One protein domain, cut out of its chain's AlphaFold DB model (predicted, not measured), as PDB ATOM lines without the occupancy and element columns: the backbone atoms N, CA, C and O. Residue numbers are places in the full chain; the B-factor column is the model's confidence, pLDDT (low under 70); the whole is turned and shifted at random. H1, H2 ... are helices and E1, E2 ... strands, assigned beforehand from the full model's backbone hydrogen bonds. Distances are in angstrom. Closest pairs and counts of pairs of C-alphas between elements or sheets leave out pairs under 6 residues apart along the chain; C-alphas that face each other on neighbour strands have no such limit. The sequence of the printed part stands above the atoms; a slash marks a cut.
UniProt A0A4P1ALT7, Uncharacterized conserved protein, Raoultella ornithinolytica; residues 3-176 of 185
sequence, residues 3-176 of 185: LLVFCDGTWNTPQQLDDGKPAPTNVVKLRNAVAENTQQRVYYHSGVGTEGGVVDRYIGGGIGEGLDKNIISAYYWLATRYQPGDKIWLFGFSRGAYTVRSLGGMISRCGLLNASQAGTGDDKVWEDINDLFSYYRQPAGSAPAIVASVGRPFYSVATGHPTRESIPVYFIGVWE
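Overview. This is residues 3 to 176 of the 185 residues of the protein "Uncharacterized conserved protein" of Raoultella ornithinolytica (UniProt A0A4P1ALT7). A twisted sheet of four parallel strands, in the order E2 E1 E3 E4, has H2 and H3 over one face and the short H1 over the other. H4 packs crosswise on H2 and H3, away from the sheet. The printed part has 174 residues, with elements in the order E1 H1 E2 H2 E3 H3 H4 E4; the class is mixed, with under half of the residues in named elements. It is compact, with a radius of gyration of the C-alphas of 16.9 A and spans of 58 by 41 by 31 A.

Arrangement. E1, residues 3 to 7, is the parallel neighbour of E2, residues 40 to 45 (N 6 and O 43, 2.8 A), and of E3, residues 87 to 93 (N 5 and O 89, 2.8 A). E4, residues 169 to 175, is the parallel neighbour of E3 (N 173 and O 90, 2.8 A); these pairs are within hydrogen-bond range. H1, residues 26 to 33, is on the sheet at a height of 8.7 A. H2, residues 63 to 79, and H3, residues 95 to 110, are on the opposite face, at 10.0 A and 9.0 A. They touch, closest at the C-alphas of Ile 71 and Thr 99, 5.5 A, at a steep tilt of 52 degrees, the same way. H4, residues 122 to 137, is not on the sheet; it touches residues 72 to 76 of H2, closest at the C-alphas of Ile 72 and Ile 129, 6.6 A, and residues 105 to 110 of H3, closest at the C-alphas of Met 106 and Tyr 136, 5.7 A, about perpendicular at 86 degrees. E1, H1, E2 and E3, H3, H4, E4 are strand-helix-strand units, parallel neighbour strands joined through helices, with right-handed crossovers; E2, H2, E3 is a split one, E1 between its strands, also right-handed. Every O i to N i+4 pair is within hydrogen-bond range in H1, H3 and H4, and 12 of 13 in H2.

Along the chain. E1 begins at C-alpha 3, (104.084, 156.248, 161.658). H2 measures 25.0 A, H4 22.5 A, H3 21.9 A and E3 20.5 A. E4 ends at C-alpha 175, (111.554, 173.858, 158.270).

Size, cuts and confidence. The C-alphas farthest apart are those of Asp 19 and Gly 160, 57.6 A. The printed part has no cut. The long links are E1 to H1, E2 to H2, H3 to H4 and H4 to E4. The model's pLDDT is under 70 in residues 10 to 16, 18, 46 to 66 and 119 to 120.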
ATOM      1  N   LEU A   3     104.344 155.424 160.482       96.75
ATOM      2  CA  LEU A   3     104.084 156.248 161.658       96.75
ATOM      3  C   LEU A   3     104.611 157.653 161.379       96.75
ATOM      4  O   LEU A   3     105.816 157.834 161.217       96.75
ATOM      5  N   LEU A   4     103.713 158.629 161.275       96.69
ATOM      6  CA  LEU A   4     104.049 160.003 160.923       96.69
ATOM      7  C   LEU A   4     103.861 160.901 162.143       96.69
ATOM      8  O   LEU A   4     102.761 160.998 162.680       96.69
ATOM      9  N   VAL A   5     104.931 161.566 162.560       95.88
ATOM     10  CA  VAL A   5     104.953 162.492 163.694       95.88
ATOM     11  C   VAL A   5     105.127 163.904 163.155       95.88
ATOM     12  O   VAL A   5     106.127 164.208 162.508       95.88
ATOM     13  N   PHE A   6     104.162 164.767 163.444       93.50
ATOM     14  CA  PHE A   6     104.160 166.173 163.063       93.50
ATOM     15  C   PHE A   6     104.214 167.041 164.320       93.50
ATOM     16  O   PHE A   6     103.315 166.966 165.157       93.50
ATOM     17  N   CYS A   7     105.237 167.880 164.451       90.06
ATOM     18  CA  CYS A   7     105.358 168.834 165.553       90.06
ATOM     19  C   CYS A   7     105.423 170.260 165.001       90.06
ATOM     20  O   CYS A   7     106.353 170.602 164.267       90.06
ATOM     21  N   ASP A   8     104.450 171.100 165.347       84.81
ATOM     22  CA  ASP A   8     104.433 172.493 164.893       84.81
ATOM     23  C   ASP A   8     105.290 173.413 165.788       84.81
ATOM     24  O   ASP A   8     105.657 173.082 166.921       84.81
ATOM     25  N   GLY A   9     105.633 174.585 165.264       70.50
ATOM     26  CA  GLY A   9     106.210 175.682 166.019       70.50
ATOM     27  C   GLY A   9     105.215 176.238 167.037       70.50
ATOM     28  O   GLY A   9     104.002 176.190 166.877       70.50
ATOM     29  N   THR A  10     105.743 176.790 168.116       62.78
ATOM     30  CA  THR A  10     104.974 177.558 169.112       62.78
ATOM     31  C   THR A  10     104.115 178.660 168.546       62.78
ATOM     32  O   THR A  10     104.545 179.334 167.617       62.78
ATOM     33  N   TRP A  11     103.000 178.912 169.233       54.16
ATOM     34  CA  TRP A  11     101.958 179.862 168.840       54.16
ATOM     35  C   TRP A  11     101.207 179.505 167.560       54.16
ATOM     36  O   TRP A  11     100.251 180.202 167.234       54.16
ATOM     37  N   ASN A  12     101.559 178.397 166.907       57.47
ATOM     38  CA  ASN A  12     100.858 177.950 165.720       57.47
ATOM     39  C   ASN A  12      99.741 176.987 166.102       57.47
ATOM     40  O   ASN A  12      99.974 175.928 166.694       57.47
ATOM     41  N   THR A  13      98.520 177.349 165.726       58.50
ATOM     42  CA  THR A  13      97.374 176.442 165.733       58.50
ATOM     43  C   THR A  13      97.020 176.062 164.295       58.50
ATOM     44  O   THR A  13      97.246 176.847 163.372       58.50
ATOM     45  N   PRO A  14      96.413 174.884 164.063       58.53
ATOM     46  CA  PRO A  14      95.930 174.518 162.731       58.53
ATOM     47  C   PRO A  14      94.929 175.518 162.126       58.53
ATOM     48  O   PRO A  14      94.747 175.531 160.912       58.53
ATOM     49  N   GLN A  15      94.291 176.340 162.963       61.62
ATOM     50  CA  GLN A  15      93.307 177.361 162.602       61.62
ATOM     51  C   GLN A  15      93.883 178.787 162.640       61.62
ATOM     52  O   GLN A  15      93.116 179.748 162.690       61.62
ATOM     53  N   GLN A  16      95.210 178.947 162.651       66.31
ATOM     54  CA  GLN A  16      95.835 180.266 162.706       66.31
ATOM     55  C   GLN A  16      95.395 181.152 161.534       66.31
ATOM     56  O   GLN A  16      95.311 180.703 160.385       66.31
ATOM     57  N   LEU A  17      95.142 182.425 161.846       71.88
ATOM     58  CA  LEU A  17      94.828 183.474 160.885       71.88
ATOM     59  C   LEU A  17      95.970 184.498 160.830       71.88
ATOM     60  O   LEU A  17      96.549 184.827 161.862       71.88
ATOM     61  N   ASP A  18      96.238 185.018 159.640       69.88
ATOM     62  CA  ASP A  18      97.084 186.183 159.374       69.88
ATOM     63  C   ASP A  18      96.229 187.205 158.613       69.88
ATOM     64  O   ASP A  18      95.630 186.866 157.589       69.88
ATOM     65  N   ASP A  19      96.042 188.402 159.174       74.75
ATOM     66  CA  ASP A  19      95.082 189.409 158.687       74.75
ATOM     67  C   ASP A  19      93.681 188.844 158.365       74.75
ATOM     68  O   ASP A  19      93.065 189.126 157.333       74.75
ATOM     69  N   GLY A  20      93.169 187.986 159.253       71.06
ATOM     70  CA  GLY A  20      91.852 187.353 159.109       71.06
ATOM     71  C   GLY A  20      91.784 186.243 158.053       71.06
ATOM     72  O   GLY A  20      90.710 185.681 157.835       71.06
ATOM     73  N   LYS A  21      92.905 185.886 157.414       71.00
ATOM     74  CA  LYS A  21      92.989 184.809 156.418       71.00
ATOM     75  C   LYS A  21      93.671 183.571 157.002       71.00
ATOM     76  O   LYS A  21      94.668 183.722 157.700       71.00
ATOM     77  N   PRO A  22      93.206 182.345 156.699       75.25
ATOM     78  CA  PRO A  22      93.877 181.125 157.142       75.25
ATOM     79  C   PRO A  22      95.343 181.067 156.704       75.25
ATOM     80  O   PRO A  22      95.645 181.082 155.510       75.25
ATOM     81  N   ALA A  23      96.243 180.940 157.677       74.81
ATOM     82  CA  ALA A  23      97.685 180.868 157.476       74.81
ATOM     83  C   ALA A  23      98.274 179.615 158.155       74.81
ATOM     84  O   ALA A  23      99.090 179.725 159.072       74.81
ATOM     85  N   PRO A  24      97.866 178.396 157.738       79.12
ATOM     86  CA  PRO A  24      98.385 177.171 158.329       79.12
ATOM     87  C   PRO A  24      99.861 176.975 157.973       79.12
ATOM     88  O   PRO A  24     100.314 177.301 156.868       79.12
ATOM     89  N   THR A  25     100.605 176.365 158.889       78.44
ATOM     90  CA  THR A  25     102.018 176.040 158.680       78.44
ATOM     91  C   THR A  25     102.204 174.946 157.635       78.44
ATOM     92  O   THR A  25     101.284 174.189 157.318       78.44
ATOM     93  N   ASN A  26     103.428 174.805 157.121       82.56
ATOM     94  CA  ASN A  26     103.756 173.693 156.224       82.56
ATOM     95  C   ASN A  26     103.599 172.327 156.905       82.56
ATOM     96  O   ASN A  26     103.281 171.356 156.227       82.56
ATOM     97  N   VAL A  27     103.739 172.254 158.234       83.19
ATOM     98  CA  VAL A  27     103.476 171.034 159.013       83.19
ATOM     99  C   VAL A  27     101.992 170.673 158.942       83.19
ATOM    100  O   VAL A  27     101.660 169.535 158.620       83.19
ATOM    101  N   VAL A  28     101.094 171.640 159.161       82.12
ATOM    102  CA  VAL A  28      99.638 171.428 159.062       82.12
ATOM    103  C   VAL A  28      99.215 171.117 157.628       82.12
ATOM    104  O   VAL A  28      98.441 170.186 157.407       82.12
ATOM    105  N   LYS A  29      99.746 171.853 156.642       83.75
ATOM    106  CA  LYS A  29      99.472 171.601 155.219       83.75
ATOM    107  C   LYS A  29      99.896 170.192 154.815       83.75
ATOM    108  O   LYS A  29      99.106 169.484 154.199       83.75
ATOM    109  N   LEU A  30     101.106 169.771 155.192       86.31
ATOM    110  CA  LEU A  30     101.601 168.435 154.872       86.31
ATOM    111  C   LEU A  30     100.781 167.358 155.575       86.31
ATOM    112  O   LEU A  30     100.382 166.405 154.920       86.31
ATOM    113  N   ARG A  31     100.478 167.527 156.868       85.56
ATOM    114  CA  ARG A  31      99.613 166.606 157.617       85.56
ATOM    115  C   ARG A  31      98.273 166.404 156.911       85.56
ATOM    116  O   ARG A  31      97.845 165.269 156.757       85.56
ATOM    117  N   ASN A  32      97.633 167.484 156.466       84.75
ATOM    118  CA  ASN A  32      96.346 167.419 155.767       84.75
ATOM    119  C   ASN A  32      96.451 166.811 154.355       84.75
ATOM    120  O   ASN A  32      95.438 166.416 153.794       84.75
ATOM    121  N   ALA A  33      97.652 166.754 153.775       85.75
ATOM    122  CA  ALA A  33      97.909 166.113 152.488       85.75
ATOM    123  C   ALA A  33      98.285 164.622 152.618       85.75
ATOM    124  O   ALA A  33      98.424 163.939 151.603       85.75
ATOM    125  N   VAL A  34      98.478 164.112 153.841       85.88
ATOM    126  CA  VAL A  34      98.712 162.681 154.086       85.88
ATOM    127  C   VAL A  34      97.453 161.899 153.722       85.88
ATOM    128  O   VAL A  34      96.343 162.315 154.040       85.88
ATOM    129  N   ALA A  35      97.622 160.751 153.065       79.94
ATOM    130  CA  ALA A  35      96.496 159.919 152.679       79.94
ATOM    131  C   ALA A  35      95.800 159.330 153.918       79.94
ATOM    132  O   ALA A  35      96.425 158.675 154.754       79.94
ATOM    133  N   GLU A  36      94.484 159.507 154.007       75.44
ATOM    134  CA  GLU A  36      93.663 158.900 155.055       75.44
ATOM    135  C   GLU A  36      93.390 157.430 154.720       75.44
ATOM    136  O   GLU A  36      92.351 157.061 154.179       75.44
ATOM    137  N   ASN A  37      94.366 156.566 154.992       82.69
ATOM    138  CA  ASN A  37      94.217 155.127 154.812       82.69
ATOM    139  C   ASN A  37      94.773 154.342 156.003       82.69
ATOM    140  O   ASN A  37      95.498 154.852 156.854       82.69
ATOM    141  N   THR A  38      94.452 153.051 156.040       81.12
ATOM    142  CA  THR A  38      94.840 152.149 157.130       81.12
ATOM    143  C   THR A  38      96.335 151.838 157.179       81.12
ATOM    144  O   THR A  38      96.747 151.127 158.085       81.12
ATOM    145  N   GLN A  39      97.147 152.341 156.241       87.25
ATOM    146  CA  GLN A  39      98.600 152.141 156.180       87.25
ATOM    147  C   GLN A  39      99.392 153.296 156.810       87.25
ATOM    148  O   GLN A  39     100.632 153.252 156.819       87.25
ATOM    149  N   GLN A  40      98.713 154.320 157.340       88.38
ATOM    150  CA  GLN A  40      99.339 155.474 157.979       88.38
ATOM    151  C   GLN A  40      98.685 155.779 159.331       88.38
ATOM    152  O   GLN A  40      97.466 155.848 159.454       88.38
ATOM    153  N   ARG A  41      99.507 155.984 160.363       92.25
ATOM    154  CA  ARG A  41      99.069 156.522 161.655       92.25
ATOM    155  C   ARG A  41      99.758 157.851 161.883       92.25
ATOM    156  O   ARG A  41     100.974 157.950 161.723       92.25
ATOM    157  N   VAL A  42      98.977 158.853 162.261       91.88
ATOM    158  CA  VAL A  42      99.438 160.232 162.401       91.88
ATOM    159  C   VAL A  42      99.393 160.643 163.867       91.88
ATOM    160  O   VAL A  42      98.374 160.486 164.536       91.88
ATOM    161  N   TYR A  43     100.501 161.198 164.343       91.81
ATOM    162  CA  TYR A  43     100.588 161.969 165.571       91.81
ATOM    163  C   TYR A  43     100.808 163.432 165.209       91.81
ATOM    164  O   TYR A  43     101.705 163.749 164.425       91.81
ATOM    165  N   TYR A  44     100.005 164.321 165.781       86.94
ATOM    166  CA  TYR A  44     100.171 165.757 165.619       86.94
ATOM    167  C   TYR A  44     100.260 166.416 166.988       86.94
ATOM    168  O   TYR A  44      99.355 166.257 167.804       86.94
ATOM    169  N   HIS A  45     101.327 167.178 167.201       81.31
ATOM    170  CA  HIS A  45     101.485 168.042 168.359       81.31
ATOM    171  C   HIS A  45     101.367 169.504 167.919       81.31
ATOM    172  O   HIS A  45     102.130 169.971 167.066       81.31
ATOM    173  N   SER A  46     100.415 170.221 168.513       69.75
ATOM    174  CA  SER A  46     100.260 171.671 168.375       69.75
ATOM    175  C   SER A  46     101.439 172.407 169.036       69.75
ATOM    176  O   SER A  46     102.139 171.845 169.877       69.75
ATOM    177  N   GLY A  47     101.750 173.637 168.629       60.12
ATOM    178  CA  GLY A  47     102.886 174.364 169.206       60.12
ATOM    179  C   GLY A  47     102.791 174.525 170.731       60.12
ATOM    180  O   GLY A  47     101.697 174.625 171.277       60.12
ATOM    181  N   VAL A  48     103.924 174.632 171.443       55.38
ATOM    182  CA  VAL A  48     103.894 174.982 172.884       55.38
ATOM    183  C   VAL A  48     103.096 176.292 173.071       55.38
ATOM    184  O   VAL A  48     103.322 177.270 172.352       55.38
ATOM    185  N   GLY A  49     102.136 176.295 174.005       48.44
ATOM    186  CA  GLY A  49     101.283 177.451 174.320       48.44
ATOM    187  C   GLY A  49      99.902 177.495 173.645       48.44
ATOM    188  O   GLY A  49      99.232 178.520 173.738       48.44
ATOM    189  N   THR A  50      99.453 176.437 172.963       46.25
ATOM    190  CA  THR A  50      98.113 176.403 172.333       46.25
ATOM    191  C   THR A  50      97.016 175.769 173.193       46.25
ATOM    192  O   THR A  50      95.841 175.918 172.868       46.25
ATOM    193  N   GLU A  51      97.378 175.087 174.281       45.06
ATOM    194  CA  GLU A  51      96.452 174.483 175.247       45.06
ATOM    195  C   GLU A  51      96.686 175.135 176.616       45.06
ATOM    196  O   GLU A  51      97.624 174.793 177.326       45.06
ATOM    197  N   GLY A  52      95.891 176.158 176.933       38.81
ATOM    198  CA  GLY A  52      96.034 176.964 178.148       38.81
ATOM    199  C   GLY A  52      95.848 178.445 177.840       38.81
ATOM    200  O   GLY A  52      96.447 178.981 176.908       38.81
ATOM    201  N   GLY A  53      94.953 179.104 178.577       38.16
ATOM    202  CA  GLY A  53      94.623 180.510 178.369       38.16
ATOM    203  C   GLY A  53      95.855 181.418 178.401       38.16
ATOM    204  O   GLY A  53      96.904 181.082 178.945       38.16
ATOM    205  N   VAL A  54      95.699 182.622 177.849       39.94
ATOM    206  CA  VAL A  54      96.747 183.648 177.671       39.94
ATOM    207  C   VAL A  54      97.474 184.040 178.981       39.94
ATOM    208  O   VAL A  54      98.487 184.728 178.939       39.94
ATOM    209  N   VAL A  55      96.994 183.565 180.135       36.38
ATOM    210  CA  VAL A  55      97.466 183.892 181.487       36.38
ATOM    211  C   VAL A  55      98.375 182.814 182.104       36.38
ATOM    212  O   VAL A  55      99.255 183.169 182.880       36.38
ATOM    213  N   ASP A  56      98.311 181.544 181.679       37.47
ATOM    214  CA  ASP A  56      99.283 180.501 182.106       37.47
ATOM    215  C   ASP A  56     100.678 180.689 181.457       37.47
ATOM    216  O   ASP A  56     101.649 179.976 181.692       37.47
ATOM    217  N   ARG A  57     100.755 181.721 180.616       44.16
ATOM    218  CA  ARG A  57     101.744 182.033 179.589       44.16
ATOM    219  C   ARG A  57     103.042 182.652 180.115       44.16
ATOM    220  O   ARG A  57     103.961 182.850 179.326       44.16
ATOM    221  N   TYR A  58     103.112 182.968 181.410       36.19
ATOM    222  CA  TYR A  58     104.249 183.682 182.007       36.19
ATOM    223  C   TYR A  58     104.807 183.078 183.307       36.19
ATOM    224  O   TYR A  58     105.881 183.511 183.720       36.19
ATOM    225  N   ILE A  59     104.138 182.117 183.966       35.09
ATOM    226  CA  ILE A  59     104.456 181.785 185.377       35.09
ATOM    227  C   ILE A  59     104.878 180.322 185.642       35.09
ATOM    228  O   ILE A  59     105.476 180.065 186.681       35.09
ATOM    229  N   GLY A  60     104.703 179.360 184.733       35.66
ATOM    230  CA  GLY A  60     104.942 177.944 185.075       35.66
ATOM    231  C   GLY A  60     105.885 177.187 184.146       35.66
ATOM    232  O   GLY A  60     105.413 176.441 183.300       35.66
ATOM    233  N   GLY A  61     107.201 177.324 184.328       40.19
ATOM    234  CA  GLY A  61     108.200 176.458 183.682       40.19
ATOM    235  C   GLY A  61     108.795 177.048 182.401       40.19
ATOM    236  O   GLY A  61     108.093 177.520 181.509       40.19
ATOM    237  N   GLY A  62     110.126 177.084 182.313       47.44
ATOM    238  CA  GLY A  62     110.832 177.698 181.187       47.44
ATOM    239  C   GLY A  62     110.473 177.056 179.842       47.44
ATOM    240  O   GLY A  62     110.082 175.895 179.772       47.44
ATOM    241  N   ILE A  63     110.687 177.794 178.749       50.94
ATOM    242  CA  ILE A  63     110.446 177.374 177.351       50.94
ATOM    243  C   ILE A  63     110.974 175.952 177.036       50.94
ATOM    244  O   ILE A  63     110.430 175.280 176.164       50.94
ATOM    245  N   GLY A  64     112.013 175.484 177.741       52.97
ATOM    246  CA  GLY A  64     112.568 174.133 177.615       52.97
ATOM    247  C   GLY A  64     111.685 173.012 178.180       52.97
ATOM    248  O   GLY A  64     111.568 171.975 177.539       52.97
ATOM    249  N   GLU A  65     110.994 173.221 179.304       60.31
ATOM    250  CA  GLU A  65     110.206 172.164 179.961       60.31
ATOM    251  C   GLU A  65     109.010 171.726 179.099       60.31
ATOM    252  O   GLU A  65     108.694 170.539 179.002       60.31
ATOM    253  N   GLY A  66     108.380 172.672 178.396       69.94
ATOM    254  CA  GLY A  66     107.326 172.364 177.426       69.94
ATOM    255  C   GLY A  66     107.841 171.592 176.205       69.94
ATOM    256  O   GLY A  66     107.147 170.723 175.689       69.94
ATOM    257  N   LEU A  67     109.070 171.858 175.749       75.25
ATOM    258  CA  LEU A  67     109.653 171.136 174.611       75.25
ATOM    259  C   LEU A  67     110.047 169.709 174.975       75.25
ATOM    260  O   LEU A  67     109.840 168.802 174.167       75.25
ATOM    261  N   ASP A  68     110.573 169.514 176.179       86.25
ATOM    262  CA  ASP A  68     110.955 168.203 176.689       86.25
ATOM    263  C   ASP A  68     109.718 167.296 176.807       86.25
ATOM    264  O   ASP A  68     109.719 166.177 176.285       86.25
ATOM    265  N   LYS A  69     108.606 167.821 177.346       84.69
ATOM    266  CA  LYS A  69     107.310 167.115 177.392       84.69
ATOM    267  C   LYS A  69     106.810 166.709 176.003       84.69
ATOM    268  O   LYS A  69     106.326 165.588 175.842       84.69
ATOM    269  N   ASN A  70     106.971 167.558 174.986       87.75
ATOM    270  CA  ASN A  70     106.575 167.220 173.613       87.75
ATOM    271  C   ASN A  70     107.411 166.067 173.035       87.75
ATOM    272  O   ASN A  70     106.871 165.193 172.355       87.75
ATOM    273  N   ILE A  71     108.726 166.050 173.300       93.50
ATOM    274  CA  ILE A  71     109.624 164.973 172.851       93.50
ATOM    275  C   ILE A  71     109.215 163.650 173.506       93.50
ATOM    276  O   ILE A  71     109.030 162.654 172.805       93.50
ATOM    277  N   ILE A  72     109.025 163.655 174.827       93.56
ATOM    278  CA  ILE A  72     108.628 162.479 175.614       93.56
ATOM    279  C   ILE A  72     107.263 161.959 175.146       93.56
ATOM    280  O   ILE A  72     107.110 160.761 174.918       93.56
ATOM    281  N   SER A  73     106.293 162.847 174.917       92.06
ATOM    282  CA  SER A  73     104.944 162.469 174.473       92.06
ATOM    283  C   SER A  73     104.942 161.832 173.080       92.06
ATOM    284  O   SER A  73     104.280 160.816 172.855       92.06
ATOM    285  N   ALA A  74     105.722 162.381 172.144       95.50
ATOM    286  CA  ALA A  74     105.885 161.793 170.817       95.50
ATOM    287  C   ALA A  74     106.623 160.440 170.876       95.50
ATOM    288  O   ALA A  74     106.246 159.501 170.170       95.50
ATOM    289  N   TYR A  75     107.631 160.310 171.748       97.19
ATOM    290  CA  TYR A  75     108.315 159.039 171.996       97.19
ATOM    291  C   TYR A  75     107.355 157.992 172.576       97.19
ATOM    292  O   TYR A  75     107.307 156.876 172.065       97.19
ATOM    293  N   TYR A  76     106.541 158.348 173.575       95.19
ATOM    294  CA  TYR A  76     105.511 157.476 174.153       95.19
ATOM    295  C   TYR A  76     104.524 156.986 173.093       95.19
ATOM    296  O   TYR A  76     104.214 155.793 173.011       95.19
ATOM    297  N   TRP A  77     104.060 157.892 172.227       95.62
ATOM    298  CA  TRP A  77     103.155 157.528 171.142       95.62
ATOM    299  C   TRP A  77     103.781 156.499 170.193       95.62
ATOM    300  O   TRP A  77     103.110 155.535 169.825       95.62
ATOM    301  N   LEU A  78     105.065 156.648 169.847       97.44
ATOM    302  CA  LEU A  78     105.797 155.657 169.052       97.44
ATOM    303  C   LEU A  78     105.987 154.338 169.818       97.44
ATOM    304  O   LEU A  78     105.659 153.279 169.288       97.44
ATOM    305  N   ALA A  79     106.448 154.390 171.069       96.00
ATOM    306  CA  ALA A  79     106.733 153.224 171.913       96.00
ATOM    307  C   ALA A  79     105.509 152.310 172.119       96.00
ATOM    308  O   ALA A  79     105.628 151.089 172.230       96.00
ATOM    309  N   THR A  80     104.311 152.891 172.123       93.44
ATOM    310  CA  THR A  80     103.040 152.172 172.313       93.44
ATOM    311  C   THR A  80     102.409 151.658 171.017       93.44
ATOM    312  O   THR A  80     101.451 150.890 171.073       93.44
ATOM    313  N   ARG A  81     102.890 152.084 169.841       93.81
ATOM    314  CA  ARG A  81     102.221 151.813 168.549       93.81
ATOM    315  C   ARG A  81     103.113 151.181 167.496       93.81
ATOM    316  O   ARG A  81     102.567 150.639 166.535       93.81
ATOM    317  N   TYR A  82     104.427 151.286 167.653       96.38
ATOM    318  CA  TYR A  82     105.391 150.719 166.729       96.38
ATOM    319  C   TYR A  82     105.270 149.204 166.656       96.38
ATOM    320  O   TYR A  82     105.164 148.518 167.669       96.38
ATOM    321  N   GLN A  83     105.315 148.686 165.435       94.56
ATOM    322  CA  GLN A  83     105.501 147.270 165.169       94.56
ATOM    323  C   GLN A  83     106.787 147.074 164.361       94.56
ATOM    324  O   GLN A  83     107.113 147.918 163.520       94.56
ATOM    325  N   PRO A  84     107.530 145.974 164.582       94.56
ATOM    326  CA  PRO A  84     108.717 145.672 163.790       94.56
ATOM    327  C   PRO A  84     108.440 145.762 162.282       94.56
ATOM    328  O   PRO A  84     107.523 145.125 161.768       94.56
ATOM    329  N   GLY A  85     109.240 146.568 161.579       93.38
ATOM    330  CA  GLY A  85     109.084 146.837 160.144       93.38
ATOM    331  C   GLY A  85     108.316 148.120 159.806       93.38
ATOM    332  O   GLY A  85     108.284 148.519 158.639       93.38
ATOM    333  N   ASP A  86     107.739 148.809 160.794       96.50
ATOM    334  CA  ASP A  86     107.134 150.122 160.581       96.50
ATOM    335  C   ASP A  86     108.176 151.190 160.230       96.50
ATOM    336  O   ASP A  86     109.304 151.194 160.730       96.50
ATOM    337  N   LYS A  87     107.773 152.137 159.375       97.69
ATOM    338  CA  LYS A  87     108.597 153.290 158.989       97.69
ATOM    339  C   LYS A  87     108.215 154.508 159.820       97.69
ATOM    340  O   LYS A  87     107.053 154.915 159.803       97.69
ATOM    341  N   ILE A  88     109.192 155.105 160.501       98.31
ATOM    342  CA  ILE A  88     109.011 156.319 161.309       98.31
ATOM    343  C   ILE A  88     109.381 157.550 160.478       98.31
ATOM    344  O   ILE A  88     110.521 157.683 160.032       98.31
ATOM    345  N   TRP A  89     108.426 158.458 160.302       97.81
ATOM    346  CA  TRP A  89     108.575 159.714 159.574       97.81
ATOM    347  C   TRP A  89     108.370 160.879 160.531       97.81
ATOM    348  O   TRP A  89     107.338 160.947 161.196       97.81
ATOM    349  N   LEU A  90     109.323 161.802 160.592       97.94
ATOM    350  CA  LEU A  90     109.262 162.931 161.512       97.94
ATOM    351  C   LEU A  90     109.270 164.254 160.743       97.94
ATOM    352  O   LEU A  90     110.126 164.474 159.888       97.94
ATOM    353  N   PHE A  91     108.344 165.150 161.069       95.81
ATOM    354  CA  PHE A  91     108.202 166.453 160.427       95.81
ATOM    355  C   PHE A  91     108.068 167.559 161.466       95.81
ATOM    356  O   PHE A  91     107.236 167.464 162.368       95.81
ATOM    357  N   GLY A  92     108.852 168.629 161.331       92.81
ATOM    358  CA  GLY A  92     108.814 169.713 162.307       92.81
ATOM    359  C   GLY A  92     109.112 171.096 161.749       92.81
ATOM    360  O   GLY A  92     109.906 171.251 160.827       92.81
ATOM    361  N   PHE A  93     108.500 172.116 162.340       88.38
ATOM    362  CA  PHE A  93     108.752 173.523 162.014       88.38
ATOM    363  C   PHE A  93     109.198 174.296 163.256       88.38
ATOM    364  O   PHE A  93     108.631 174.108 164.330       88.38
ATOM    365  N   SER A  94     110.206 175.169 163.136       84.50
ATOM    366  CA  SER A  94     110.679 176.020 164.238       84.50
ATOM    367  C   SER A  94     111.038 175.199 165.488       84.50
ATOM    368  O   SER A  94     111.875 174.298 165.428       84.50
ATOM    369  N   ARG A  95     110.390 175.440 166.631       83.06
ATOM    370  CA  ARG A  95     110.550 174.612 167.837       83.06
ATOM    371  C   ARG A  95     110.120 173.155 167.643       83.06
ATOM    372  O   ARG A  95     110.771 172.263 168.175       83.06
ATOM    373  N   GLY A  96     109.116 172.896 166.811       87.62
ATOM    374  CA  GLY A  96     108.754 171.543 166.406       87.62
ATOM    375  C   GLY A  96     109.867 170.839 165.625       87.62
ATOM    376  O   GLY A  96     110.035 169.629 165.760       87.62
ATOM    377  N   ALA A  97     110.701 171.583 164.887       91.12
ATOM    378  CA  ALA A  97     111.891 171.029 164.243       91.12
ATOM    379  C   ALA A  97     112.942 170.571 165.269       91.12
ATOM    380  O   ALA A  97     113.553 169.517 165.096       91.12
ATOM    381  N   TYR A  98     113.125 171.320 166.365       89.75
ATOM    382  CA  TYR A  98     113.947 170.872 167.494       89.75
ATOM    383  C   TYR A  98     113.368 169.610 168.147       89.75
ATOM    384  O   TYR A  98     114.118 168.667 168.404       89.75
ATOM    385  N   THR A  99     112.046 169.558 168.355       92.31
ATOM    386  CA  THR A  99     111.349 168.389 168.915       92.31
ATOM    387  C   THR A  99     111.599 167.135 168.082       92.31
ATOM    388  O   THR A  99     112.095 166.148 168.618       92.31
ATOM    389  N   VAL A 100     111.343 167.160 166.769       95.25
ATOM    390  CA  VAL A 100     111.508 165.955 165.937       95.25
ATOM    391  C   VAL A 100     112.964 165.542 165.736       95.25
ATOM    392  O   VAL A 100     113.254 164.349 165.665       95.25
ATOM    393  N   ARG A 101     113.904 166.496 165.694       95.56
ATOM    394  CA  ARG A 101     115.339 166.176 165.661       95.56
ATOM    395  C   ARG A 101     115.785 165.521 166.961       95.56
ATOM    396  O   ARG A 101     116.520 164.539 166.920       95.56
ATOM    397  N   SER A 102     115.318 166.039 168.096       95.81
ATOM    398  CA  SER A 102     115.629 165.475 169.409       95.81
ATOM    399  C   SER A 102     114.993 164.105 169.602       95.81
ATOM    400  O   SER A 102     115.651 163.202 170.102       95.81
ATOM    401  N   LEU A 103     113.761 163.918 169.130       97.69
ATOM    402  CA  LEU A 103     113.093 162.621 169.105       97.69
ATOM    403  C   LEU A 103     113.882 161.602 168.273       97.69
ATOM    404  O   LEU A 103     114.156 160.505 168.749       97.69
ATOM    405  N   GLY A 104     114.303 161.971 167.058       97.88
ATOM    406  CA  GLY A 104     115.135 161.103 166.223       97.88
ATOM    407  C   GLY A 104     116.484 160.773 166.871       97.88
ATOM    408  O   GLY A 104     116.914 159.621 166.849       97.88
ATOM    409  N   GLY A 105     117.119 161.758 167.513       96.44
ATOM    410  CA  GLY A 105     118.346 161.564 168.288       96.44
ATOM    411  C   GLY A 105     118.158 160.631 169.484       96.44
ATOM    412  O   GLY A 105     118.987 159.752 169.708       96.44
ATOM    413  N   MET A 106     117.049 160.770 170.214       97.38
ATOM    414  CA  MET A 106     116.693 159.903 171.336       97.38
ATOM    415  C   MET A 106     116.444 158.466 170.870       97.38
ATOM    416  O   MET A 106     117.001 157.550 171.461       97.38
ATOM    417  N   ILE A 107     115.697 158.252 169.781       98.12
ATOM    418  CA  ILE A 107     115.480 156.911 169.206       98.12
ATOM    419  C   ILE A 107     116.812 156.282 168.783       98.12
ATOM    420  O   ILE A 107     117.084 155.133 169.119       98.12
ATOM    421  N   SER A 108     117.669 157.039 168.095       96.31
ATOM    422  CA  SER A 108     118.979 156.548 167.656       96.31
ATOM    423  C   SER A 108     119.887 156.190 168.840       96.31
ATOM    424  O   SER A 108     120.516 155.135 168.857       96.31
ATOM    425  N   ARG A 109     119.923 157.031 169.878       95.38
ATOM    426  CA  ARG A 109     120.823 156.849 171.023       95.38
ATOM    427  C   ARG A 109     120.322 155.821 172.038       95.38
ATOM    428  O   ARG A 109     121.138 155.108 172.621       95.38
ATOM    429  N   CYS A 110     119.015 155.767 172.272       96.88
ATOM    430  CA  CYS A 110     118.400 154.976 173.338       96.88
ATOM    431  C   CYS A 110     117.684 153.717 172.836       96.88
ATOM    432  O   CYS A 110     117.383 152.842 173.645       96.88
ATOM    433  N   GLY A 111     117.393 153.614 171.538       97.56
ATOM    434  CA  GLY A 111     116.429 152.654 171.001       97.56
ATOM    435  C   GLY A 111     114.983 153.110 171.222       97.56
ATOM    436  O   GLY A 111     114.730 154.203 171.739       97.56
ATOM    437  N   LEU A 112     114.021 152.266 170.836       97.94
ATOM    438  CA  LEU A 112     112.590 152.490 171.073       97.94
ATOM    439  C   LEU A 112     112.052 151.486 172.099       97.94
ATOM    440  O   LEU A 112     112.045 150.283 171.836       97.94
ATOM    441  N   LEU A 113     111.609 151.983 173.256       97.06
ATOM    442  CA  LEU A 113     111.009 151.168 174.314       97.06
ATOM    443  C   LEU A 113     109.799 150.395 173.769       97.06
ATOM    444  O   LEU A 113     108.947 150.966 173.088       97.06
ATOM    445  N   ASN A 114     109.702 149.110 174.099       95.62
ATOM    446  CA  ASN A 114     108.539 148.293 173.787       95.62
ATOM    447  C   ASN A 114     107.532 148.342 174.940       95.62
ATOM    448  O   ASN A 114     107.494 147.454 175.794       95.62
ATOM    449  N   ALA A 115     106.692 149.380 174.944       90.88
ATOM    450  CA  ALA A 115     105.699 149.589 175.997       90.88
ATOM    451  C   ALA A 115     104.706 148.414 176.119       90.88
ATOM    452  O   ALA A 115     104.275 148.090 177.220       90.88
ATOM    453  N   SER A 116     104.400 147.720 175.013       85.62
ATOM    454  CA  SER A 116     103.501 146.554 175.031       85.62
ATOM    455  C   SER A 116     104.068 145.350 175.793       85.62
ATOM    456  O   SER A 116     103.310 144.573 176.366       85.62
ATOM    457  N   GLN A 117     105.396 145.200 175.820       84.62
ATOM    458  CA  GLN A 117     106.079 144.105 176.515       84.62
ATOM    459  C   GLN A 117     106.566 144.492 177.909       84.62
ATOM    460  O   GLN A 117     106.896 143.607 178.693       84.62
ATOM    461  N   ALA A 118     106.607 145.787 178.235       76.94
ATOM    462  CA  ALA A 118     107.040 146.257 179.547       76.94
ATOM    463  C   ALA A 118     106.143 145.736 180.689       76.94
ATOM    464  O   ALA A 118     106.595 145.667 181.829       76.94
ATOM    465  N   GLY A 119     104.904 145.313 180.388       63.81
ATOM    466  CA  GLY A 119     104.038 144.564 181.311       63.81
ATOM    467  C   GLY A 119     103.566 145.354 182.536       63.81
ATOM    468  O   GLY A 119     103.010 144.779 183.467       63.81
ATOM    469  N   THR A 120     103.791 146.664 182.549       63.84
ATOM    470  CA  THR A 120     103.525 147.566 183.670       63.84
ATOM    471  C   THR A 120     102.736 148.766 183.161       63.84
ATOM    472  O   THR A 120     102.995 149.212 182.048       63.84
ATOM    473  N   GLY A 121     101.758 149.245 183.937       75.75
ATOM    474  CA  GLY A 121     100.823 150.297 183.514       75.75
ATOM    475  C   GLY A 121     101.492 151.602 183.067       75.75
ATOM    476  O   GLY A 121     102.694 151.793 183.270       75.75
ATOM    477  N   ASP A 122     100.691 152.492 182.473       80.12
ATOM    478  CA  ASP A 122     101.136 153.733 181.821       80.12
ATOM    479  C   ASP A 122     102.172 154.515 182.649       80.12
ATOM    480  O   ASP A 122     103.191 154.921 182.095       80.12
ATOM    481  N   ASP A 123     101.993 154.643 183.968       84.94
ATOM    482  CA  ASP A 123     102.905 155.378 184.862       84.94
ATOM    483  C   ASP A 123     104.363 154.906 184.778       84.94
ATOM    484  O   ASP A 123     105.277 155.723 184.658       84.94
ATOM    485  N   LYS A 124     104.601 153.589 184.770       86.31
ATOM    486  CA  LYS A 124     105.964 153.059 184.653       86.31
ATOM    487  C   LYS A 124     106.528 153.265 183.250       86.31
ATOM    488  O   LYS A 124     107.714 153.539 183.098       86.31
ATOM    489  N   VAL A 125     105.695 153.151 182.215       89.38
ATOM    490  CA  VAL A 125     106.141 153.439 180.844       89.38
ATOM    491  C   VAL A 125     106.598 154.896 180.745       89.38
ATOM    492  O   VAL A 125     107.634 155.177 180.146       89.38
ATOM    493  N   TRP A 126     105.867 155.820 181.368       89.44
ATOM    494  CA  TRP A 126     106.268 157.221 181.457       89.44
ATOM    495  C   TRP A 126     107.561 157.415 182.254       89.44
ATOM    496  O   TRP A 126     108.428 158.161 181.799       89.44
ATOM    497  N   GLU A 127     107.728 156.748 183.396       91.50
ATOM    498  CA  GLU A 127     108.969 156.775 184.186       91.50
ATOM    499  C   GLU A 127     110.176 156.301 183.358       91.50
ATOM    500  O   GLU A 127     111.159 157.029 183.217       91.50
ATOM    501  N   ASP A 128     110.061 155.144 182.699       94.44
ATOM    502  CA  ASP A 128     111.112 154.588 181.841       94.44
ATOM    503  C   ASP A 128     111.486 155.548 180.698       94.44
ATOM    504  O   ASP A 128     112.662 155.697 180.363       94.44
ATOM    505  N   ILE A 129     110.512 156.228 180.085       95.00
ATOM    506  CA  ILE A 129     110.792 157.198 179.016       95.00
ATOM    507  C   ILE A 129     111.461 158.461 179.571       95.00
ATOM    508  O   ILE A 129     112.365 158.988 178.921       95.00
ATOM    509  N   ASN A 130     111.074 158.937 180.758       94.44
ATOM    510  CA  ASN A 130     111.737 160.071 181.414       94.44
ATOM    511  C   ASN A 130     113.200 159.750 181.758       94.44
ATOM    512  O   ASN A 130     114.085 160.581 181.527       94.44
ATOM    513  N   ASP A 131     113.481 158.530 182.218       95.25
ATOM    514  CA  ASP A 131     114.846 158.037 182.424       95.25
ATOM    515  C   ASP A 131     115.648 158.036 181.119       95.25
ATOM    516  O   ASP A 131     116.778 158.532 181.058       95.25
ATOM    517  N   LEU A 132     115.060 157.507 180.042       96.44
ATOM    518  CA  LEU A 132     115.689 157.474 178.721       96.44
ATOM    519  C   LEU A 132     115.932 158.875 178.159       96.44
ATOM    520  O   LEU A 132     116.951 159.108 177.503       96.44
ATOM    521  N   PHE A 133     115.017 159.808 178.411       95.94
ATOM    522  CA  PHE A 133     115.171 161.202 178.024       95.94
ATOM    523  C   PHE A 133     116.313 161.858 178.805       95.94
ATOM    524  O   PHE A 133     117.193 162.485 178.210       95.94
ATOM    525  N   SER A 134     116.368 161.634 180.118       95.00
ATOM    526  CA  SER A 134     117.453 162.109 180.981       95.00
ATOM    527  C   SER A 134     118.808 161.566 180.524       95.00
ATOM    528  O   SER A 134     119.770 162.326 180.420       95.00
ATOM    529  N   TYR A 135     118.881 160.283 180.157       95.12
ATOM    530  CA  TYR A 135     120.065 159.677 179.546       95.12
ATOM    531  C   TYR A 135     120.438 160.342 178.211       95.12
ATOM    532  O   TYR A 135     121.601 160.681 177.980       95.12
ATOM    533  N   TYR A 136     119.460 160.569 177.330       94.94
ATOM    534  CA  TYR A 136     119.674 161.220 176.035       94.94
ATOM    535  C   TYR A 136     120.252 162.637 176.174       94.94
ATOM    536  O   TYR A 136     121.082 163.035 175.353       94.94
ATOM    537  N   ARG A 137     119.855 163.379 177.214       93.25
ATOM    538  CA  ARG A 137     120.314 164.751 177.488       93.25
ATOM    539  C   ARG A 137     121.747 164.842 178.013       93.25
ATOM    540  O   ARG A 137     122.327 165.926 177.966       93.25
ATOM    541  N   GLN A 138     122.333 163.742 178.480       92.38
ATOM    542  CA  GLN A 138     123.736 163.727 178.897       92.38
ATOM    543  C   GLN A 138     124.667 163.917 177.686       92.38
ATOM    544  O   GLN A 138     124.301 163.526 176.575       92.38
ATOM    545  N   PRO A 139     125.885 164.458 177.848       89.62
ATOM    546  CA  PRO A 139     126.864 164.522 176.763       89.62
ATOM    547  C   PRO A 139     127.089 163.160 176.085       89.62
ATOM    548  O   PRO A 139     126.963 162.097 176.699       89.62
ATOM    549  N   ALA A 140     127.390 163.155 174.786       81.31
ATOM    550  CA  ALA A 140     127.706 161.908 174.093       81.31
ATOM    551  C   ALA A 140     128.972 161.276 174.703       81.31
ATOM    552  O   ALA A 140     129.966 161.964 174.921       81.31
ATOM    553  N   GLY A 141     128.929 159.972 174.993       80.62
ATOM    554  CA  GLY A 141     130.057 159.235 175.577       80.62
ATOM    555  C   GLY A 141     130.225 159.360 177.097       80.62
ATOM    556  O   GLY A 141     131.090 158.688 177.647       80.62
ATOM    557  N   SER A 142     129.402 160.152 177.796       85.19
ATOM    558  CA  SER A 142     129.489 160.293 179.261       85.19
ATOM    559  C   SER A 142     128.729 159.222 180.051       85.19
ATOM    560  O   SER A 142     128.778 159.230 181.277       85.19
ATOM    561  N   ALA A 143     127.995 158.338 179.375       82.56
ATOM    562  CA  ALA A 143     127.091 157.376 179.994       82.56
ATOM    563  C   ALA A 143     127.277 155.977 179.382       82.56
ATOM    564  O   ALA A 143     127.558 155.880 178.181       82.56
ATOM    565  N   PRO A 144     127.123 154.897 180.174       88.00
ATOM    566  CA  PRO A 144     127.221 153.531 179.670       88.00
ATOM    567  C   PRO A 144     126.091 153.230 178.686       88.00
ATOM    568  O   PRO A 144     124.991 153.754 178.824       88.00
ATOM    569  N   ALA A 145     126.340 152.349 177.715       91.06
ATOM    570  CA  ALA A 145     125.314 151.953 176.755       91.06
ATOM    571  C   ALA A 145     124.063 151.397 177.457       91.06
ATOM    572  O   ALA A 145     124.167 150.591 178.382       91.06
ATOM    573  N   ILE A 146     122.881 151.786 176.974       95.75
ATOM    574  CA  ILE A 146     121.623 151.183 177.414       95.75
ATOM    575  C   ILE A 146     121.557 149.754 176.873       95.75
ATOM    576  O   ILE A 146     121.780 149.514 175.683       95.75
ATOM    577  N   VAL A 147     121.234 148.820 177.763       97.06
ATOM    578  CA  VAL A 147     121.079 147.395 177.470       97.06
ATOM    579  C   VAL A 147     119.642 146.990 177.772       97.06
ATOM    580  O   VAL A 147     119.117 147.314 178.839       97.06
ATOM    581  N   ALA A 148     119.000 146.287 176.838       97.06
ATOM    582  CA  ALA A 148     117.635 145.811 177.027       97.06
ATOM    583  C   ALA A 148     117.572 144.797 178.177       97.06
ATOM    584  O   ALA A 148     118.403 143.891 178.271       97.06
ATOM    585  N   SER A 149     116.556 144.904 179.029       95.19
ATOM    586  CA  SER A 149     116.318 143.962 180.124       95.19
ATOM    587  C   SER A 149     114.890 143.424 180.063       95.19
ATOM    588  O   SER A 149     114.047 143.975 179.359       95.19
ATOM    589  N   VAL A 150     114.599 142.360 180.816       91.31
ATOM    590  CA  VAL A 150     113.220 141.854 180.951       91.31
ATOM    591  C   VAL A 150     112.285 142.950 181.479       91.31
ATOM    592  O   VAL A 150     111.154 143.064 181.024       91.31
ATOM    593  N   GLY A 151     112.766 143.787 182.403       91.25
ATOM    594  CA  GLY A 151     111.976 144.862 183.009       91.25
ATOM    595  C   GLY A 151     111.877 146.144 182.179       91.25
ATOM    596  O   GLY A 151     111.091 147.011 182.555       91.25
ATOM    597  N   ARG A 152     112.666 146.259 181.102       94.19
ATOM    598  CA  ARG A 152     112.707 147.400 180.173       94.19
ATOM    599  C   ARG A 152     113.036 146.891 178.754       94.19
ATOM    600  O   ARG A 152     114.195 146.964 178.329       94.19
ATOM    601  N   PRO A 153     112.057 146.295 178.048       95.81
ATOM    602  CA  PRO A 153     112.257 145.736 176.715       95.81
ATOM    603  C   PRO A 153     112.266 146.827 175.639       95.81
ATOM    604  O   PRO A 153     111.595 147.849 175.764       95.81
ATOM    605  N   PHE A 154     112.984 146.589 174.543       97.69
ATOM    606  CA  PHE A 154     113.068 147.498 173.395       97.69
ATOM    607  C   PHE A 154     112.685 146.756 172.117       97.69
ATOM    608  O   PHE A 154     112.943 145.558 171.984       97.69
ATOM    609  N   TYR A 155     112.062 147.452 171.166       97.19
ATOM    610  CA  TYR A 155     111.737 146.845 169.877       97.19
ATOM    611  C   TYR A 155     113.009 146.418 169.150       97.19
ATOM    612  O   TYR A 155     113.985 147.160 169.114       97.19
ATOM    613  N   SER A 156     112.968 145.233 168.537       95.38
ATOM    614  CA  SER A 156     114.069 144.678 167.738       95.38
ATOM    615  C   SER A 156     115.384 144.454 168.505       95.38
ATOM    616  O   SER A 156     116.435 144.329 167.882       95.38
ATOM    617  N   VAL A 157     115.344 144.366 169.843       96.81
ATOM    618  CA  VAL A 157     116.527 144.123 170.686       96.81
ATOM    619  C   VAL A 157     116.262 142.972 171.652       96.81
ATOM    620  O   VAL A 157     115.302 142.999 172.420       96.81
ATOM    621  N   ALA A 158     117.130 141.962 171.639       96.25
ATOM    622  CA  ALA A 158     117.081 140.873 172.611       96.25
ATOM    623  C   ALA A 158     117.599 141.329 173.988       96.25
ATOM    624  O   ALA A 158     118.493 142.170 174.088       96.25
ATOM    625  N   THR A 159     117.065 140.748 175.066       96.00
ATOM    626  CA  THR A 159     117.548 140.990 176.433       96.00
ATOM    627  C   THR A 159     119.058 140.759 176.537       96.00
ATOM    628  O   THR A 159     119.573 139.765 176.033       96.00
ATOM    629  N   GLY A 160     119.766 141.675 177.198       97.19
ATOM    630  CA  GLY A 160     121.221 141.642 177.346       97.19
ATOM    631  C   GLY A 160     121.994 142.318 176.210       97.19
ATOM    632  O   GLY A 160     123.211 142.449 176.317       97.19
ATOM    633  N   HIS A 161     121.321 142.804 175.160       97.44
ATOM    634  CA  HIS A 161     121.973 143.490 174.042       97.44
ATOM    635  C   HIS A 161     121.824 145.023 174.099       97.44
ATOM    636  O   HIS A 161     120.822 145.529 174.619       97.44
ATOM    637  N   PRO A 162     122.801 145.779 173.555       96.75
ATOM    638  CA  PRO A 162     122.710 147.232 173.434       96.75
ATOM    639  C   PRO A 162     121.526 147.678 172.571       96.75
ATOM    640  O   PRO A 162     121.215 147.044 171.565       96.75
ATOM    641  N   THR A 163     120.904 148.802 172.929       97.25
ATOM    642  CA  THR A 163     119.682 149.290 172.263       97.25
ATOM    643  C   THR A 163     119.915 150.384 171.225       97.25
ATOM    644  O   THR A 163     119.020 150.666 170.425       97.25
ATOM    645  N   ARG A 164     121.089 151.027 171.228       93.94
ATOM    646  CA  ARG A 164     121.416 152.105 170.283       93.94
ATOM    647  C   ARG A 164     121.294 151.623 168.838       93.94
ATOM    648  O   ARG A 164     121.631 150.481 168.542       93.94
ATOM    649  N   GLU A 165     120.836 152.506 167.959       92.75
ATOM    650  CA  GLU A 165     120.731 152.280 166.510       92.75
ATOM    651  C   GLU A 165     119.868 151.058 166.119       92.75
ATOM    652  O   GLU A 165     119.894 150.614 164.975       92.75
ATOM    653  N   SER A 166     119.061 150.532 167.048       93.69
ATOM    654  CA  SER A 166     118.210 149.353 166.825       93.69
ATOM    655  C   SER A 166     117.001 149.621 165.929       93.69
ATOM    656  O   SER A 166     116.489 148.700 165.294       93.69
ATOM    657  N   ILE A 167     116.538 150.874 165.873       95.56
ATOM    658  CA  ILE A 167     115.352 151.287 165.120       95.56
ATOM    659  C   ILE A 167     115.712 152.452 164.192       95.56
ATOM    660  O   ILE A 167     116.065 153.532 164.675       95.56
ATOM    661  N   PRO A 168     115.599 152.279 162.862       94.81
ATOM    662  CA  PRO A 168     115.876 153.354 161.925       94.81
ATOM    663  C   PRO A 168     114.728 154.368 161.893       94.81
ATOM    664  O   PRO A 168     113.557 154.016 161.726       94.81
ATOM    665  N   VAL A 169     115.071 155.654 161.965       97.00
ATOM    666  CA  VAL A 169     114.163 156.731 161.553       97.00
ATOM    667  C   VAL A 169     114.238 156.837 160.034       97.00
ATOM    668  O   VAL A 169     115.313 157.058 159.481       97.00
ATOM    669  N   TYR A 170     113.106 156.661 159.354       97.88
ATOM    670  CA  TYR A 170     113.065 156.583 157.894       97.88
ATOM    671  C   TYR A 170     113.307 157.947 157.242       97.88
ATOM    672  O   TYR A 170     113.994 158.042 156.227       97.88
ATOM    673  N   PHE A 171     112.737 159.008 157.814       97.69
ATOM    674  CA  PHE A 171     112.865 160.360 157.281       97.69
ATOM    675  C   PHE A 171     112.674 161.416 158.370       97.69
ATOM    676  O   PHE A 171     111.810 161.264 159.237       97.69
ATOM    677  N   ILE A 172     113.438 162.509 158.281       96.94
ATOM    678  CA  ILE A 172     113.248 163.718 159.089       96.94
ATOM    679  C   ILE A 172     113.182 164.930 158.156       96.94
ATOM    680  O   ILE A 172     114.178 165.288 157.530       96.94
ATOM    681  N   GLY A 173     112.016 165.572 158.080       95.31
ATOM    682  CA  GLY A 173     111.797 166.816 157.342       95.31
ATOM    683  C   GLY A 173     111.633 167.991 158.293       95.31
ATOM    684  O   GLY A 173     110.760 167.970 159.156       95.31
ATOM    685  N   VAL A 174     112.453 169.029 158.147       93.25
ATOM    686  CA  VAL A 174     112.383 170.203 159.021       93.25
ATOM    687  C   VAL A 174     112.353 171.512 158.247       93.25
ATOM    688  O   VAL A 174     113.045 171.656 157.244       93.25
ATOM    689  N   TRP A 175     111.586 172.477 158.755       85.81
ATOM    690  CA  TRP A 175     111.554 173.858 158.270       85.81
ATOM    691  C   TRP A 175     112.025 174.814 159.363       85.81
ATOM    692  O   TRP A 175     111.607 174.685 160.515       85.81
ATOM    693  N   GLU A 176     112.879 175.768 158.980       70.44
ATOM    694  CA  GLU A 176     113.407 176.846 159.828       70.44
ATOM    695  C   GLU A 176     113.745 176.403 161.255       70.44
ATOM    696  O   GLU A 176     113.085 176.779 162.221       70.44
TER     697      GLU A 176